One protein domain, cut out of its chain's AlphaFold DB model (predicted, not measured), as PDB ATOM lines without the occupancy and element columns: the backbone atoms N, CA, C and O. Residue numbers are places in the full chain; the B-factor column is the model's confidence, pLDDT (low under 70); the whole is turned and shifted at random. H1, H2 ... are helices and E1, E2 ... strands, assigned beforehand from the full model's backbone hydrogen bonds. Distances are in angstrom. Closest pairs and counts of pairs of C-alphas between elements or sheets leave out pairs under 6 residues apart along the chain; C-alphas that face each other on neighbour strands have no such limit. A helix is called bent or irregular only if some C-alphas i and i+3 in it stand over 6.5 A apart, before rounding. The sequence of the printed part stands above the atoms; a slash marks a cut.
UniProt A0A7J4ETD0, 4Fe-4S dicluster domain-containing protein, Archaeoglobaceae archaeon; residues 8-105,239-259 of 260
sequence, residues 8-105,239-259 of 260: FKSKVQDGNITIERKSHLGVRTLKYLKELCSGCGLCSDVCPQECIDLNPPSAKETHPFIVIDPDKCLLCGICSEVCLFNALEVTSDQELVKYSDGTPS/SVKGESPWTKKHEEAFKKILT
ATOM      1  N   PHE A   8     146.310  79.523 210.072       92.06
ATOM      2  CA  PHE A   8     146.822  79.961 208.786       92.06
ATOM      3  C   PHE A   8     147.273  78.732 208.009       92.06
ATOM      4  O   PHE A   8     147.984  77.879 208.548       92.06
ATOM      5  N   LYS A   9     146.833  78.629 206.760       92.44
ATOM      6  CA  LYS A   9     147.242  77.569 205.842       92.44
ATOM      7  C   LYS A   9     147.494  78.177 204.474       92.44
ATOM      8  O   LYS A   9     146.660  78.919 203.968       92.44
ATOM      9  N   SER A  10     148.611  77.812 203.863       93.88
ATOM     10  CA  SER A  10     148.888  78.074 202.455       93.88
ATOM     11  C   SER A  10     149.257  76.755 201.789       93.88
ATOM     12  O   SER A  10     149.993  75.952 202.368       93.88
ATOM     13  N   LYS A  11     148.701  76.493 200.609       94.75
ATOM     14  CA  LYS A  11     148.934  75.265 199.847       94.75
ATOM     15  C   LYS A  11     149.068  75.599 198.370       94.75
ATOM     16  O   LYS A  11     148.231  76.311 197.824       94.75
ATOM     17  N   VAL A  12     150.071  75.007 197.728       93.12
ATOM     18  CA  VAL A  12     150.212  74.983 196.270       93.12
ATOM     19  C   VAL A  12     150.046  73.541 195.804       93.12
ATOM     20  O   VAL A  12     150.684  72.641 196.350       93.12
ATOM     21  N   GLN A  13     149.165  73.303 194.837       92.19
ATOM     22  CA  GLN A  13     148.944  71.983 194.244       92.19
ATOM     23  C   GLN A  13     148.636  72.143 192.758       92.19
ATOM     24  O   GLN A  13     147.709  72.863 192.400       92.19
ATOM     25  N   ASP A  14     149.422  71.489 191.901       88.94
ATOM     26  CA  ASP A  14     149.263  71.520 190.437       88.94
ATOM     27  C   ASP A  14     149.215  72.951 189.854       88.94
ATOM     28  O   ASP A  14     148.566  73.236 188.852       88.94
ATOM     29  N   GLY A  15     149.920  73.880 190.512       88.19
ATOM     30  CA  GLY A  15     149.953  75.305 190.173       88.19
ATOM     31  C   GLY A  15     148.775  76.134 190.701       88.19
ATOM     32  O   GLY A  15     148.834  77.359 190.626       88.19
ATOM     33  N   ASN A  16     147.752  75.507 191.281       94.12
ATOM     34  CA  ASN A  16     146.693  76.195 192.016       94.12
ATOM     35  C   ASN A  16     147.185  76.589 193.410       94.12
ATOM     36  O   ASN A  16     147.928  75.835 194.046       94.12
ATOM     37  N   ILE A  17     146.759  77.755 193.893       95.75
ATOM     38  CA  ILE A  17     147.173  78.294 195.197       95.75
ATOM     39  C   ILE A  17     145.931  78.467 196.067       95.75
ATOM     40  O   ILE A  17     144.944  79.045 195.623       95.75
ATOM     41  N   THR A  18     145.996  78.012 197.315       97.25
ATOM     42  CA  THR A  18     144.963  78.257 198.326       97.25
ATOM     43  C   THR A  18     145.601  78.874 199.561       97.25
ATOM     44  O   THR A  18     146.521  78.286 200.128       97.25
ATOM     45  N   ILE A  19     145.087  80.021 200.006       97.25
ATOM     46  CA  ILE A  19     145.493  80.697 201.244       97.25
ATOM     47  C   ILE A  19     144.257  80.828 202.129       97.25
ATOM     48  O   ILE A  19     143.260  81.406 201.715       97.25
ATOM     49  N   GLU A  20     144.309  80.308 203.349       97.06
ATOM     50  CA  GLU A  20     143.207  80.319 204.310       97.06
ATOM     51  C   GLU A  20     143.662  80.956 205.625       97.06
ATOM     52  O   GLU A  20     144.713  80.602 206.175       97.06
ATOM     53  N   ARG A  21     142.850  81.878 206.147       95.62
ATOM     54  CA  ARG A  21     142.998  82.454 207.489       95.62
ATOM     55  C   ARG A  21     141.681  82.287 208.240       95.62
ATOM     56  O   ARG A  21     140.660  82.838 207.835       95.62
ATOM     57  N   LYS A  22     141.714  81.558 209.355       94.00
ATOM     58  CA  LYS A  22     140.601  81.446 210.306       94.00
ATOM     59  C   LYS A  22     140.914  82.256 211.558       94.00
ATOM     60  O   LYS A  22     141.998  82.135 212.132       94.00
ATOM     61  N   SER A  23     139.938  83.043 211.993       90.19
ATOM     62  CA  SER A  23     139.966  83.811 213.237       90.19
ATOM     63  C   SER A  23     138.663  83.641 214.017       90.19
ATOM     64  O   SER A  23     137.780  82.896 213.602       90.19
ATOM     65  N   HIS A  24     138.531  84.353 215.137       88.38
ATOM     66  CA  HIS A  24     137.272  84.431 215.882       88.38
ATOM     67  C   HIS A  24     136.159  85.170 215.114       88.38
ATOM     68  O   HIS A  24     135.000  85.060 215.493       88.38
ATOM     69  N   LEU A  25     136.504  85.923 214.060       86.19
ATOM     70  CA  LEU A  25     135.550  86.655 213.222       86.19
ATOM     71  C   LEU A  25     135.015  85.832 212.041       86.19
ATOM     72  O   LEU A  25     134.072  86.281 211.404       86.19
ATOM     73  N   GLY A  26     135.615  84.679 211.728       91.62
ATOM     74  CA  GLY A  26     135.245  83.866 210.564       91.62
ATOM     75  C   GLY A  26     136.448  83.296 209.811       91.62
ATOM     76  O   GLY A  26     137.600  83.373 210.275       91.62
ATOM     77  N   VAL A  27     136.175  82.711 208.647       94.75
ATOM     78  CA  VAL A  27     137.166  82.104 207.746       94.75
ATOM     79  C   VAL A  27     137.231  82.892 206.446       94.75
ATOM     80  O   VAL A  27     136.223  83.081 205.774       94.75
ATOM     81  N   ARG A  28     138.436  83.302 206.052       96.62
ATOM     82  CA  ARG A  28     138.694  83.834 204.714       96.62
ATOM     83  C   ARG A  28     139.584  82.899 203.923       96.62
ATOM     84  O   ARG A  28     140.573  82.389 204.455       96.62
ATOM     85  N   THR A  29     139.268  82.743 202.646       97.50
ATOM     86  CA  THR A  29     140.028  81.896 201.729       97.50
ATOM     87  C   THR A  29     140.269  82.638 200.423       97.50
ATOM     88  O   THR A  29     139.340  83.195 199.856       97.50
ATOM     89  N   LEU A  30     141.505  82.629 199.932       98.00
ATOM     90  CA  LEU A  30     141.843  82.957 198.552       98.00
ATOM     91  C   LEU A  30     142.137  81.658 197.813       98.00
ATOM     92  O   LEU A  30     142.923  80.844 198.301       98.00
ATOM     93  N   LYS A  31     141.546  81.491 196.633       97.75
ATOM     94  CA  LYS A  31     141.880  80.443 195.670       97.75
ATOM     95  C   LYS A  31     142.339  81.075 194.364       97.75
ATOM     96  O   LYS A  31     141.685  81.976 193.844       97.75
ATOM     97  N   TYR A  32     143.453  80.587 193.843       97.50
ATOM     98  CA  TYR A  32     143.943  80.867 192.503       97.50
ATOM     99  C   TYR A  32     143.813  79.612 191.640       97.50
ATOM    100  O   TYR A  32     144.329  78.556 192.014       97.50
ATOM    101  N   LEU A  33     143.152  79.770 190.495       95.12
ATOM    102  CA  LEU A  33     142.866  78.734 189.507       95.12
ATOM    103  C   LEU A  33     143.731  78.960 188.259       95.12
ATOM    104  O   LEU A  33     143.476  79.862 187.449       95.12
ATOM    105  N   LYS A  34     144.789  78.157 188.114       93.00
ATOM    106  CA  LYS A  34     145.811  78.305 187.066       93.00
ATOM    107  C   LYS A  34     145.203  78.212 185.667       93.00
ATOM    108  O   LYS A  34     145.585  78.982 184.787       93.00
ATOM    109  N   GLU A  35     144.262  77.298 185.455       91.62
ATOM    110  CA  GLU A  35     143.649  77.024 184.151       91.62
ATOM    111  C   GLU A  35     142.803  78.181 183.605       91.62
ATOM    112  O   GLU A  35     142.633  78.321 182.390       91.62
ATOM    113  N   LEU A  36     142.292  79.034 184.494       94.56
ATOM    114  CA  LEU A  36     141.511  80.207 184.118       94.56
ATOM    115  C   LEU A  36     142.389  81.439 183.882       94.56
ATOM    116  O   LEU A  36     141.998  82.342 183.146       94.56
ATOM    117  N   CYS A  37     143.583  81.483 184.470       94.56
ATOM    118  CA  CYS A  37     144.445  82.652 184.427       94.56
ATOM    119  C   CYS A  37     144.996  82.925 183.017       94.56
ATOM    120  O   CYS A  37     145.531  82.040 182.353       94.56
ATOM    121  N   SER A  38     144.914  84.185 182.586       92.56
ATOM    122  CA  SER A  38     145.470  84.668 181.314       92.56
ATOM    123  C   SER A  38     146.860  85.299 181.436       92.56
ATOM    124  O   SER A  38     147.451  85.644 180.420       92.56
ATOM    125  N   GLY A  39     147.363  85.512 182.657       93.62
ATOM    126  CA  GLY A  39     148.620  86.234 182.888       93.62
ATOM    127  C   GLY A  39     148.538  87.749 182.655       93.62
ATOM    128  O   GLY A  39     149.560  88.397 182.477       93.62
ATOM    129  N   CYS A  40     147.335  88.338 182.657       94.56
ATOM    130  CA  CYS A  40     147.135  89.756 182.325       94.56
ATOM    131  C   CYS A  40     147.720  90.776 183.317       94.56
ATOM    132  O   CYS A  40     147.905  91.934 182.959       94.56
ATOM    133  N   GLY A  41     147.981  90.371 184.561       94.62
ATOM    134  CA  GLY A  41     148.628  91.227 185.555       94.62
ATOM    135  C   GLY A  41     147.744  92.173 186.356       94.62
ATOM    136  O   GLY A  41     148.209  92.659 187.380       94.62
ATOM    137  N   LEU A  42     146.464  92.334 186.007       95.69
ATOM    138  CA  LEU A  42     145.545  93.236 186.721       95.69
ATOM    139  C   LEU A  42     145.554  93.050 188.245       95.69
ATOM    140  O   LEU A  42     145.517  94.023 188.985       95.69
ATOM    141  N   CYS A  43     145.612  91.805 188.728       96.88
ATOM    142  CA  CYS A  43     145.650  91.509 190.159       96.88
ATOM    143  C   CYS A  43     146.939  91.969 190.853       96.88
ATOM    144  O   CYS A  43     146.877  92.325 192.027       96.88
ATOM    145  N   SER A  44     148.073  91.939 190.151       95.75
ATOM    146  CA  SER A  44     149.363  92.424 190.644       95.75
ATOM    147  C   SER A  44     149.350  93.949 190.711       95.75
ATOM    148  O   SER A  44     149.593  94.501 191.781       95.75
ATOM    149  N   ASP A  45     148.912  94.602 189.627       94.50
ATOM    150  CA  ASP A  45     148.871  96.066 189.500       94.50
ATOM    151  C   ASP A  45     148.015  96.729 190.611       94.50
ATOM    152  O   ASP A  45     148.359  97.784 191.143       94.50
ATOM    153  N   VAL A  46     146.911  96.094 191.029       96.31
ATOM    154  CA  VAL A  46     146.008  96.662 192.052       96.31
ATOM    155  C   VAL A  46     146.263  96.182 193.480       96.31
ATOM    156  O   VAL A  46     145.593  96.658 194.402       96.31
ATOM    157  N   CYS A  47     147.161  95.216 193.697       96.69
ATOM    158  CA  CYS A  47     147.332  94.606 195.013       96.69
ATOM    159  C   CYS A  47     147.918  95.627 196.003       96.69
ATOM    160  O   CYS A  47     149.098  95.958 195.911       96.69
ATOM    161  N   PRO A  48     147.169  96.078 197.029       95.19
ATOM    162  CA  PRO A  48     147.651  97.119 197.940       95.19
ATOM    163  C   PRO A  48     148.766  96.640 198.879       95.19
ATOM    164  O   PRO A  48     149.246  97.417 199.698       95.19
ATOM    165  N   GLN A  49     149.094  95.349 198.858       96.31
ATOM    166  CA  GLN A  49     150.152  94.745 199.669       96.31
ATOM    167  C   GLN A  49     151.346  94.300 198.830       96.31
ATOM    168  O   GLN A  49     152.274  93.731 199.401       96.31
ATOM    169  N   GLU A  50     151.291  94.493 197.504       96.62
ATOM    170  CA  GLU A  50     152.356  94.081 196.579       96.62
ATOM    171  C   GLU A  50     152.785  92.626 196.840       96.62
ATOM    172  O   GLU A  50     153.960  92.280 196.927       96.62
ATOM    173  N   CYS A  51     151.787  91.766 197.080       97.56
ATOM    174  CA  CYS A  51     151.994  90.365 197.433       97.56
ATOM    175  C   CYS A  51     151.784  89.422 196.246       97.56
ATOM    176  O   CYS A  51     151.731  88.215 196.458       97.56
ATOM    177  N   ILE A  52     151.546  89.951 195.044       97.25
ATOM    178  CA  ILE A  52     151.269  89.170 193.837       97.25
ATOM    179  C   ILE A  52     152.298  89.562 192.786       97.25
ATOM    180  O   ILE A  52     152.248  90.681 192.279       97.25
ATOM    181  N   ASP A  53     153.164  88.623 192.431       94.75
ATOM    182  CA  ASP A  53     154.159  88.787 191.372       94.75
ATOM    183  C   ASP A  53     153.716  88.049 190.110       94.75
ATOM    184  O   ASP A  53     153.108  86.977 190.187       94.75
ATOM    185  N   LEU A  54     154.031  88.614 188.943       92.19
ATOM    186  CA  LEU A  54     153.789  87.991 187.644       92.19
ATOM    187  C   LEU A  54     155.021  87.216 187.188       92.19
ATOM    188  O   LEU A  54     156.113  87.767 187.069       92.19
ATOM    189  N   ASN A  55     154.817  85.949 186.856       89.12
ATOM    190  CA  ASN A  55     155.794  85.167 186.119       89.12
ATOM    191  C   ASN A  55     155.733  85.513 184.623       89.12
ATOM    192  O   ASN A  55     154.673  85.901 184.118       89.12
ATOM    193  N   PRO A  56     156.842  85.335 183.881       79.38
ATOM    194  CA  PRO A  56     156.848  85.549 182.441       79.38
ATOM    195  C   PRO A  56     155.840  84.618 181.747       79.38
ATOM    196  O   PRO A  56     155.583  83.517 182.235       79.38
ATOM    197  N   PRO A  57     155.294  84.988 180.580       72.44
ATOM    198  CA  PRO A  57     154.248  84.195 179.932       72.44
ATOM    199  C   PRO A  57     154.661  82.764 179.583       72.44
ATOM    200  O   PRO A  57     153.846  81.845 179.660       72.44
ATOM    201  N   SER A  58     155.944  82.568 179.257       67.06
ATOM    202  CA  SER A  58     156.556  81.256 179.008       67.06
ATOM    203  C   SER A  58     156.469  80.312 180.209       67.06
ATOM    204  O   SER A  58     156.605  79.099 180.064       67.06
ATOM    205  N   ALA A  59     156.204  80.844 181.402       66.62
ATOM    206  CA  ALA A  59     156.074  80.064 182.613       66.62
ATOM    207  C   ALA A  59     154.822  79.178 182.612       66.62
ATOM    208  O   ALA A  59     154.858  78.169 183.298       66.62
ATOM    209  N   LYS A  60     153.756  79.469 181.842       64.12
ATOM    210  CA  LYS A  60     152.453  78.767 181.935       64.12
ATOM    211  C   LYS A  60     152.559  77.236 181.941       64.12
ATOM    212  O   LYS A  60     151.824  76.566 182.672       64.12
ATOM    213  N   GLU A  61     153.464  76.673 181.143       68.00
ATOM    214  CA  GLU A  61     153.631  75.219 181.044       68.00
ATOM    215  C   GLU A  61     154.310  74.607 182.275       68.00
ATOM    216  O   GLU A  61     153.964  73.502 182.686       68.00
ATOM    217  N   THR A  62     155.215  75.339 182.923       69.88
ATOM    218  CA  THR A  62     156.056  74.825 184.017       69.88
ATOM    219  C   THR A  62     155.671  75.372 185.395       69.88
ATOM    220  O   THR A  62     155.913  74.724 186.408       69.88
ATOM    221  N   HIS A  63     155.015  76.530 185.446       78.69
ATOM    222  CA  HIS A  63     154.707  77.319 186.638       78.69
ATOM    223  C   HIS A  63     153.379  78.094 186.453       78.69
ATOM    224  O   HIS A  63     152.880  78.251 185.336       78.69
ATOM    225  N   PRO A  64     152.728  78.551 187.536       86.69
ATOM    226  CA  PRO A  64     151.581  79.456 187.439       86.69
ATOM    227  C   PRO A  64     151.989  80.839 186.911       86.69
ATOM    228  O   PRO A  64     153.136  81.250 187.064       86.69
ATOM    229  N   PHE A  65     151.048  81.591 186.332       91.25
ATOM    230  CA  PHE A  65     151.317  82.963 185.873       91.25
ATOM    231  C   PHE A  65     151.572  83.947 187.012       91.25
ATOM    232  O   PHE A  65     152.158  84.997 186.777       91.25
ATOM    233  N   ILE A  66     151.110  83.635 188.223       94.12
ATOM    234  CA  ILE A  66     151.331  84.476 189.393       94.12
ATOM    235  C   ILE A  66     151.885  83.665 190.555       94.12
ATOM    236  O   ILE A  66     151.594  82.475 190.695       94.12
ATOM    237  N   VAL A  67     152.634  84.342 191.415       93.50
ATOM    238  CA  VAL A  67     153.021  83.865 192.744       93.50
ATOM    239  C   VAL A  67     152.384  84.796 193.767       93.50
ATOM    240  O   VAL A  67     152.301  85.999 193.535       93.50
ATOM    241  N   ILE A  68     151.899  84.242 194.879       96.81
ATOM    242  CA  ILE A  68     151.270  85.022 195.946       96.81
ATOM    243  C   ILE A  68     152.040  84.790 197.241       96.81
ATOM    244  O   ILE A  68     152.098  83.656 197.715       96.81
ATOM    245  N   ASP A  69     152.593  85.855 197.816       96.69
ATOM    246  CA  ASP A  69     153.203  85.841 199.146       96.69
ATOM    247  C   ASP A  69     152.086  85.739 200.206       96.69
ATOM    248  O   ASP A  69     151.313  86.691 200.402       96.69
ATOM    249  N   PRO A  70     151.951  84.585 200.887       95.88
ATOM    250  CA  PRO A  70     150.829  84.343 201.778       95.88
ATOM    251  C   PRO A  70     150.991  85.041 203.138       95.88
ATOM    252  O   PRO A  70     149.998  85.182 203.863       95.88
ATOM    253  N   ASP A  71     152.194  85.516 203.469       94.56
ATOM    254  CA  ASP A  71     152.464  86.257 204.700       94.56
ATOM    255  C   ASP A  71     152.008  87.714 204.547       94.56
ATOM    256  O   ASP A  71     151.328  88.251 205.431       94.56
ATOM    257  N   LYS A  72     152.244  88.318 203.374       96.75
ATOM    258  CA  LYS A  72     151.754  89.669 203.030       96.75
ATOM    259  C   LYS A  72     150.268  89.714 202.665       96.75
ATOM    260  O   LYS A  72     149.608  90.733 202.872       96.75
ATOM    261  N   CYS A  73     149.713  88.638 202.105       96.94
ATOM    262  CA  CYS A  73     148.338  88.634 201.604       96.94
ATOM    263  C   CYS A  73     147.300  88.838 202.723       96.94
ATOM    264  O   CYS A  73     147.102  87.976 203.573       96.94
ATOM    265  N   LEU A  74     146.557  89.947 202.689       95.19
ATOM    266  CA  LEU A  74     145.511  90.247 203.680       95.19
ATOM    267  C   LEU A  74     144.137  89.628 203.370       95.19
ATOM    268  O   LEU A  74     143.193  89.862 204.120       95.19
ATOM    269  N   LEU A  75     144.000  88.859 202.282       96.19
ATOM    270  CA  LEU A  75     142.718  88.299 201.820       96.19
ATOM    271  C   LEU A  75     141.624  89.378 201.679       96.19
ATOM    272  O   LEU A  75     140.490  89.195 202.124       96.19
ATOM    273  N   CYS A  76     141.976  90.537 201.107       95.44
ATOM    274  CA  CYS A  76     141.075  91.690 201.005       95.44
ATOM    275  C   CYS A  76     139.966  91.512 199.959       95.44
ATOM    276  O   CYS A  76     138.863  91.973 200.204       95.44
ATOM    277  N   GLY A  77     140.234  90.825 198.842       96.88
ATOM    278  CA  GLY A  77     139.257  90.586 197.769       96.88
ATOM    279  C   GLY A  77     139.500  91.355 196.471       96.88
ATOM    280  O   GLY A  77     139.096  90.874 195.418       96.88
ATOM    281  N   ILE A  78     140.275  92.443 196.499       97.44
ATOM    282  CA  ILE A  78     140.494  93.333 195.339       97.44
ATOM    283  C   ILE A  78     141.008  92.575 194.103       97.44
ATOM    284  O   ILE A  78     140.556  92.799 192.985       97.44
ATOM    285  N   CYS A  79     141.917  91.613 194.289       97.56
ATOM    286  CA  CYS A  79     142.431  90.798 193.185       97.56
ATOM    287  C   CYS A  79     141.350  89.928 192.506       97.56
ATOM    288  O   CYS A  79     141.448  89.654 191.312       97.56
ATOM    289  N   SER A  80     140.316  89.523 193.252       97.25
ATOM    290  CA  SER A  80     139.147  88.796 192.747       97.25
ATOM    291  C   SER A  80     138.194  89.742 192.013       97.25
ATOM    292  O   SER A  80     137.723  89.416 190.922       97.25
ATOM    293  N   GLU A  81     137.990  90.948 192.555       96.69
ATOM    294  CA  GLU A  81     137.172  92.013 191.954       96.69
ATOM    295  C   GLU A  81     137.652  92.373 190.547       96.69
ATOM    296  O   GLU A  81     136.861  92.347 189.601       96.69
ATOM    297  N   VAL A  82     138.959  92.608 190.379       96.62
ATOM    298  CA  VAL A  82     139.531  92.990 189.076       96.62
ATOM    299  C   VAL A  82     139.744  91.814 188.122       96.62
ATOM    300  O   VAL A  82     139.970  92.023 186.927       96.62
ATOM    301  N   CYS A  83     139.683  90.566 188.598       96.62
ATOM    302  CA  CYS A  83     139.915  89.410 187.738       96.62
ATOM    303  C   CYS A  83     138.746  89.223 186.758       96.62
ATOM    304  O   CYS A  83     137.658  88.793 187.144       96.62
ATOM    305  N   LEU A  84     138.992  89.499 185.474       93.81
ATOM    306  CA  LEU A  84     138.049  89.233 184.376       93.81
ATOM    307  C   LEU A  84     137.935  87.756 184.001       93.81
ATOM    308  O   LEU A  84     137.029  87.367 183.276       93.81
ATOM    309  N   PHE A  85     138.884  86.945 184.453       96.25
ATOM    310  CA  PHE A  85     139.004  85.548 184.055       96.25
ATOM    311  C   PHE A  85     138.491  84.593 185.132       96.25
ATOM    312  O   PHE A  85     138.604  83.387 184.958       96.25
ATOM    313  N   ASN A  86     137.999  85.127 186.259       95.44
ATOM    314  CA  ASN A  86     137.562  84.364 187.432       95.44
ATOM    315  C   ASN A  86     138.627  83.378 187.953       95.44
ATOM    316  O   ASN A  86     138.325  82.370 188.574       95.44
ATOM    317  N   ALA A  87     139.905  83.692 187.719       97.00
ATOM    318  CA  ALA A  87     141.040  82.894 188.166       97.00
ATOM    319  C   ALA A  87     141.407  83.140 189.636       97.00
ATOM    320  O   ALA A  87     142.262  82.444 190.171       97.00
ATOM    321  N   LEU A  88     140.822  84.160 190.268       97.69
ATOM    322  CA  LEU A  88     141.042  84.514 191.665       97.69
ATOM    323  C   LEU A  88     139.698  84.653 192.365       97.69
ATOM    324  O   LEU A  88     138.888  85.509 192.010       97.69
ATOM    325  N   GLU A  89     139.502  83.848 193.398       97.25
ATOM    326  CA  GLU A  89     138.314  83.852 194.240       97.25
ATOM    327  C   GLU A  89     138.740  84.148 195.667       97.25
ATOM    328  O   GLU A  89     139.555  83.422 196.237       97.25
ATOM    329  N   VAL A  90     138.197  85.210 196.254       97.50
ATOM    330  CA  VAL A  90     138.331  85.453 197.690       97.50
ATOM    331  C   VAL A  90     136.961  85.306 198.316       97.50
ATOM    332  O   VAL A  90     136.024  85.992 197.911       97.50
ATOM    333  N   THR A  91     136.850  84.425 199.304       97.06
ATOM    334  CA  THR A  91     135.621  84.203 200.060       97.06
ATOM    335  C   THR A  91     135.778  84.607 201.521       97.06
ATOM    336  O   THR A  91     136.870  84.532 202.093       97.06
ATOM    337  N   SER A  92     134.672  85.034 202.123       94.75
ATOM    338  CA  SER A  92     134.506  85.220 203.564       94.75
ATOM    339  C   SER A  92     133.332  84.354 203.995       94.75
ATOM    340  O   SER A  92     132.229  84.539 203.496       94.75
ATOM    341  N   ASP A  93     133.588  83.368 204.850       92.69
ATOM    342  CA  ASP A  93     132.605  82.371 205.284       92.69
ATOM    343  C   ASP A  93     131.865  81.713 204.104       92.69
ATOM    344  O   ASP A  93     130.658  81.528 204.125       92.69
ATOM    345  N   GLN A  94     132.641  81.339 203.076       89.06
ATOM    346  CA  GLN A  94     132.210  80.696 201.821       89.06
ATOM    347  C   GLN A  94     131.482  81.596 200.808       89.06
ATOM    348  O   GLN A  94     131.320  81.175 199.666       89.06
ATOM    349  N   GLU A  95     131.175  82.845 201.151       94.12
ATOM    350  CA  GLU A  95     130.585  83.819 200.228       94.12
ATOM    351  C   GLU A  95     131.661  84.628 199.494       94.12
ATOM    352  O   GLU A  95     132.652  85.050 200.096       94.12
ATOM    353  N   LEU A  96     131.485  84.858 198.189       94.38
ATOM    354  CA  LEU A  96     132.442  85.615 197.372       94.38
ATOM    355  C   LEU A  96     132.469  87.094 197.767       94.38
ATOM    356  O   LEU A  96     131.460  87.795 197.699       94.38
ATOM    357  N   VAL A  97     133.665  87.604 198.070       93.44
ATOM    358  CA  VAL A  97     133.866  89.012 198.439       93.44
ATOM    359  C   VAL A  97     133.516  89.956 197.287       93.44
ATOM    360  O   VAL A  97     132.940  91.004 197.539       93.44
ATOM    361  N   LYS A  98     133.775  89.570 196.032       92.25
ATOM    362  CA  LYS A  98     133.511  90.382 194.823       92.25
ATOM    363  C   LYS A  98     132.055  90.859 194.673       92.25
ATOM    364  O   LYS A  98     131.805  91.811 193.939       92.25
ATOM    365  N   TYR A  99     131.104  90.203 195.338       91.88
ATOM    366  CA  TYR A  99     129.675  90.540 195.286       91.88
ATOM    367  C   TYR A  99     129.118  91.017 196.632       91.88
ATOM    368  O   TYR A  99     127.900  91.096 196.809       91.88
ATOM    369  N   SER A 100     130.002  91.316 197.585       93.50
ATOM    370  CA  SER A 100     129.622  91.848 198.889       93.50
ATOM    371  C   SER A 100     129.324  93.348 198.825       93.50
ATOM    372  O   SER A 100     129.690  94.045 197.875       93.50
ATOM    373  N   ASP A 101     128.622  93.864 199.834       94.25
ATOM    374  CA  ASP A 101     128.312  95.288 199.880       94.25
ATOM    375  C   ASP A 101     129.601  96.124 200.013       94.25
ATOM    376  O   ASP A 101     130.498  95.838 200.810       94.25
ATOM    377  N   GLY A 102     129.695  97.182 199.213       94.25
ATOM    378  CA  GLY A 102     130.840  98.077 199.150       94.25
ATOM    379  C   GLY A 102     131.993  97.613 198.259       94.25
ATOM    380  O   GLY A 102     132.974  98.343 198.151       94.25
ATOM    381  N   THR A 103     131.913  96.457 197.593       95.56
ATOM    382  CA  THR A 103     132.955  96.034 196.640       95.56
ATOM    383  C   THR A 103     132.574  96.373 195.195       95.56
ATOM    384  O   THR A 103     131.436  96.109 194.792       95.56
ATOM    385  N   PRO A 104     133.492  96.934 194.386       95.69
ATOM    386  CA  PRO A 104     133.286  97.112 192.955       95.69
ATOM    387  C   PRO A 104     133.128  95.781 192.218       95.69
ATOM    388  O   PRO A 104     133.886  94.834 192.428       95.69
ATOM    389  N   SER A 105     132.186  95.742 191.283       94.19
ATOM    390  CA  SER A 105     132.003  94.625 190.360       94.19
ATOM    391  C   SER A 105     131.744  95.146 188.951       94.19
ATOM    392  O   SER A 105     131.128  96.197 188.768       94.19
ATOM    393  N   SER A 239     129.912  98.822 188.834       94.69
ATOM    394  CA  SER A 239     129.006  99.335 189.856       94.69
ATOM    395  C   SER A 239     129.440  98.863 191.244       94.69
ATOM    396  O   SER A 239     130.189  97.893 191.393       94.69
ATOM    397  N   VAL A 240     128.984  99.580 192.270       95.56
ATOM    398  CA  VAL A 240     129.173  99.217 193.676       95.56
ATOM    399  C   VAL A 240     127.790  99.061 194.291       95.56
ATOM    400  O   VAL A 240     126.975  99.983 194.238       95.56
ATOM    401  N   LYS A 241     127.512  97.884 194.852       93.62
ATOM    402  CA  LYS A 241     126.269  97.622 195.580       93.62
ATOM    403  C   LYS A 241     126.471  97.967 197.052       93.62
ATOM    404  O   LYS A 241     127.459  97.539 197.632       93.62
ATOM    405  N   GLY A 242     125.529  98.686 197.659       93.19
ATOM    406  CA  GLY A 242     125.575  98.997 199.089       93.19
ATOM    407  C   GLY A 242     126.817  99.798 199.500       93.19
ATOM    408  O   GLY A 242     127.459 100.453 198.681       93.19
ATOM    409  N   GLU A 243     127.156  99.743 200.786       92.81
ATOM    410  CA  GLU A 243     128.323 100.419 201.348       92.81
ATOM    411  C   GLU A 243     128.942  99.572 202.465       92.81
ATOM    412  O   GLU A 243     128.249  98.855 203.186       92.81
ATOM    413  N   SER A 244     130.259  99.673 202.626       92.19
ATOM    414  CA  SER A 244     131.000  99.125 203.753       92.19
ATOM    415  C   SER A 244     132.108 100.098 204.175       92.19
ATOM    416  O   SER A 244     132.489 100.988 203.409       92.19
ATOM    417  N   PRO A 245     132.717  99.919 205.362       94.06
ATOM    418  CA  PRO A 245     133.853 100.743 205.793       94.06
ATOM    419  C   PRO A 245     135.062 100.714 204.839       94.06
ATOM    420  O   PRO A 245     135.957 101.553 204.946       94.06
ATOM    421  N   TRP A 246     135.111  99.742 203.924       91.62
ATOM    422  CA  TRP A 246     136.224  99.517 203.006       91.62
ATOM    423  C   TRP A 246     135.942 100.017 201.588       91.62
ATOM    424  O   TRP A 246     136.884 100.071 200.795       91.62
ATOM    425  N   THR A 247     134.703 100.433 201.285       94.44
ATOM    426  CA  THR A 247     134.253 100.789 199.929       94.44
ATOM    427  C   THR A 247     135.226 101.708 199.215       94.44
ATOM    428  O   THR A 247     135.699 101.396 198.126       94.44
ATOM    429  N   LYS A 248     135.609 102.810 199.871       95.00
ATOM    430  CA  LYS A 248     136.514 103.802 199.288       95.00
ATOM    431  C   LYS A 248     137.856 103.198 198.861       95.00
ATOM    432  O   LYS A 248     138.323 103.476 197.764       95.00
ATOM    433  N   LYS A 249     138.465 102.352 199.700       94.31
ATOM    434  CA  LYS A 249     139.765 101.735 199.391       94.31
ATOM    435  C   LYS A 249     139.663 100.716 198.260       94.31
ATOM    436  O   LYS A 249     140.571 100.645 197.438       94.31
ATOM    437  N   HIS A 250     138.586  99.931 198.234       95.69
ATOM    438  CA  HIS A 250     138.349  98.971 197.159       95.69
ATOM    439  C   HIS A 250     138.136  99.692 195.831       95.69
ATOM    440  O   HIS A 250     138.781  99.355 194.847       95.69
ATOM    441  N   GLU A 251     137.316 100.742 195.813       94.94
ATOM    442  CA  GLU A 251     137.064 101.519 194.601       94.94
ATOM    443  C   GLU A 251     138.314 102.262 194.105       94.94
ATOM    444  O   GLU A 251     138.595 102.261 192.907       94.94
ATOM    445  N   GLU A 252     139.106 102.851 195.007       94.00
ATOM    446  CA  GLU A 252     140.394 103.466 194.662       94.00
ATOM    447  C   GLU A 252     141.362 102.448 194.049       94.00
ATOM    448  O   GLU A 252     141.964 102.731 193.014       94.00
ATOM    449  N   ALA A 253     141.498 101.260 194.649       93.12
ATOM    450  CA  ALA A 253     142.356 100.204 194.118       93.12
ATOM    451  C   ALA A 253     141.838  99.659 192.780       93.12
ATOM    452  O   ALA A 253     142.620  99.471 191.854       93.12
ATOM    453  N   PHE A 254     140.525  99.474 192.649       92.94
ATOM    454  CA  PHE A 254     139.886  99.029 191.416       92.94
ATOM    455  C   PHE A 254     140.117 100.028 190.278       92.94
ATOM    456  O   PHE A 254     140.476  99.626 189.180       92.94
ATOM    457  N   LYS A 255     140.010 101.339 190.526       92.75
ATOM    458  CA  LYS A 255     140.256 102.371 189.500       92.75
ATOM    459  C   LYS A 255     141.698 102.405 188.986       92.75
ATOM    460  O   LYS A 255     141.905 102.862 187.861       92.75
ATOM    461  N   LYS A 256     142.679 101.887 189.738       92.88
ATOM    462  CA  LYS A 256     144.081 101.806 189.278       92.88
ATOM    463  C   LYS A 256     144.253 100.965 188.013       92.88
ATOM    464  O   LYS A 256     145.192 101.206 187.265       92.88
ATOM    465  N   ILE A 257     143.309 100.069 187.698       91.88
ATOM    466  CA  ILE A 257     143.329  99.317 186.433       91.88
ATOM    467  C   ILE A 257     143.352 100.225 185.193       91.88
ATOM    468  O   ILE A 257     143.768  99.775 184.129       91.88
ATOM    469  N   LEU A 258     142.905 101.483 185.295       91.88
ATOM    470  CA  LEU A 258     142.962 102.440 184.185       91.88
ATOM    471  C   LEU A 258     144.340 103.079 184.003       91.88
ATOM    472  O   LEU A 258     144.668 103.514 182.903       91.88
ATOM    473  N   THR A 259     145.135 103.159 185.067       77.88
ATOM    474  CA  THR A 259     146.404 103.897 185.070       77.88
ATOM    475  C   THR A 259     147.632 103.005 184.950       77.88
ATOM    476  O   THR A 259     148.678 103.532 184.586       77.88
TER     477      THR A 259
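Overview. This is residues 8 to 105 and 239 to 259 of the 260 residues of the protein "4Fe-4S dicluster domain-containing protein" of Archaeoglobaceae archaeon (UniProt A0A7J4ETD0). A nearly flat sheet of four strands makes one end of the domain, and the long helix H4 lies at the opposite end. The middle is filled by loops and the short helices H1 and H3, with H3 between the edge strand E6 and H4; the small sheet of E4 and E5 lies beside H1, and the short H2 is farthest out. The printed part has 119 residues with four named helices and six named strands, along the chain E1 E2 E3 H1 E4 H2 E5 H3 E6 H4; both sheets, E1 - E2 - E3 - E6 and E4 - E5, are antiparallel. The class is mixed, helices and strands, though under half of the residues are in named elements. The whole is compact, with a radius of gyration of the C-alphas of 13.8 A and spans of 41 by 36 by 21 A.

Arrangement. E1 (residues 8 to 13), E2 (16 to 23) and E3 (26 to 32) form a meander, each strand the antiparallel neighbour of the one before; E1 and E2, and E2 and E3, are hairpins. N 11 and O 18 are 2.9 A apart, and N 19 and O 30 are 2.9 A apart. E6 (88 to 92) is antiparallel to E3, with N 31 and O 89 at 2.8 A. H3 (78 to 81) is on this sheet at a height of 5.6 A, only just over none of the strands, with two of its four C-alphas falling on E6; the closest C-alphas of H3 and E6 are Ser 80 and Leu 88, 4.8 A. H3 touches H1 (42 to 45), closest C-alphas Cys 79 and Cys 43, 4.5 A. H4 (247 to 258) touches H3 with residues 250 to 254 alone, closest C-alphas His 250 and Ile 78, 6.3 A. H4 and H1 only just touch, with 3 pairs of C-alphas within 8 A. E4 (52 to 54) and E5 (66 to 68) are antiparallel, N 53 and O 67 at 3.0 A. H2 (57 to 61) touches no helix. O i to N i+4 pairs are within hydrogen-bond range in 6 of 8 for H4 and 0 of 1 for H2, which has 1 of 2 O i to N i+3 pairs within range; H1 and H3 are too short for an i+4 pair.

Along the chain. E1 begins at C-alpha 8 (146.822, 79.961, 208.786) and is 16.7 A long; E2 is 23.5 A, E3 20.3 A and E6 13.6 A. H4 is 18.1 A and ends at C-alpha 258 (142.962, 102.440, 184.185). H2 is irregular, C-alphas 58 and 61 being 7.0 A apart.

Size, cuts and confidence. The C-alphas farthest apart, His 24 and Ser 58, are 41.7 A apart. Residues 106 to 238 are not printed, and C-alphas 105 and 239 are 5.6 A apart across this cut. Of the links printed whole, none is long. Residues 58 to 62 have pLDDT under 70.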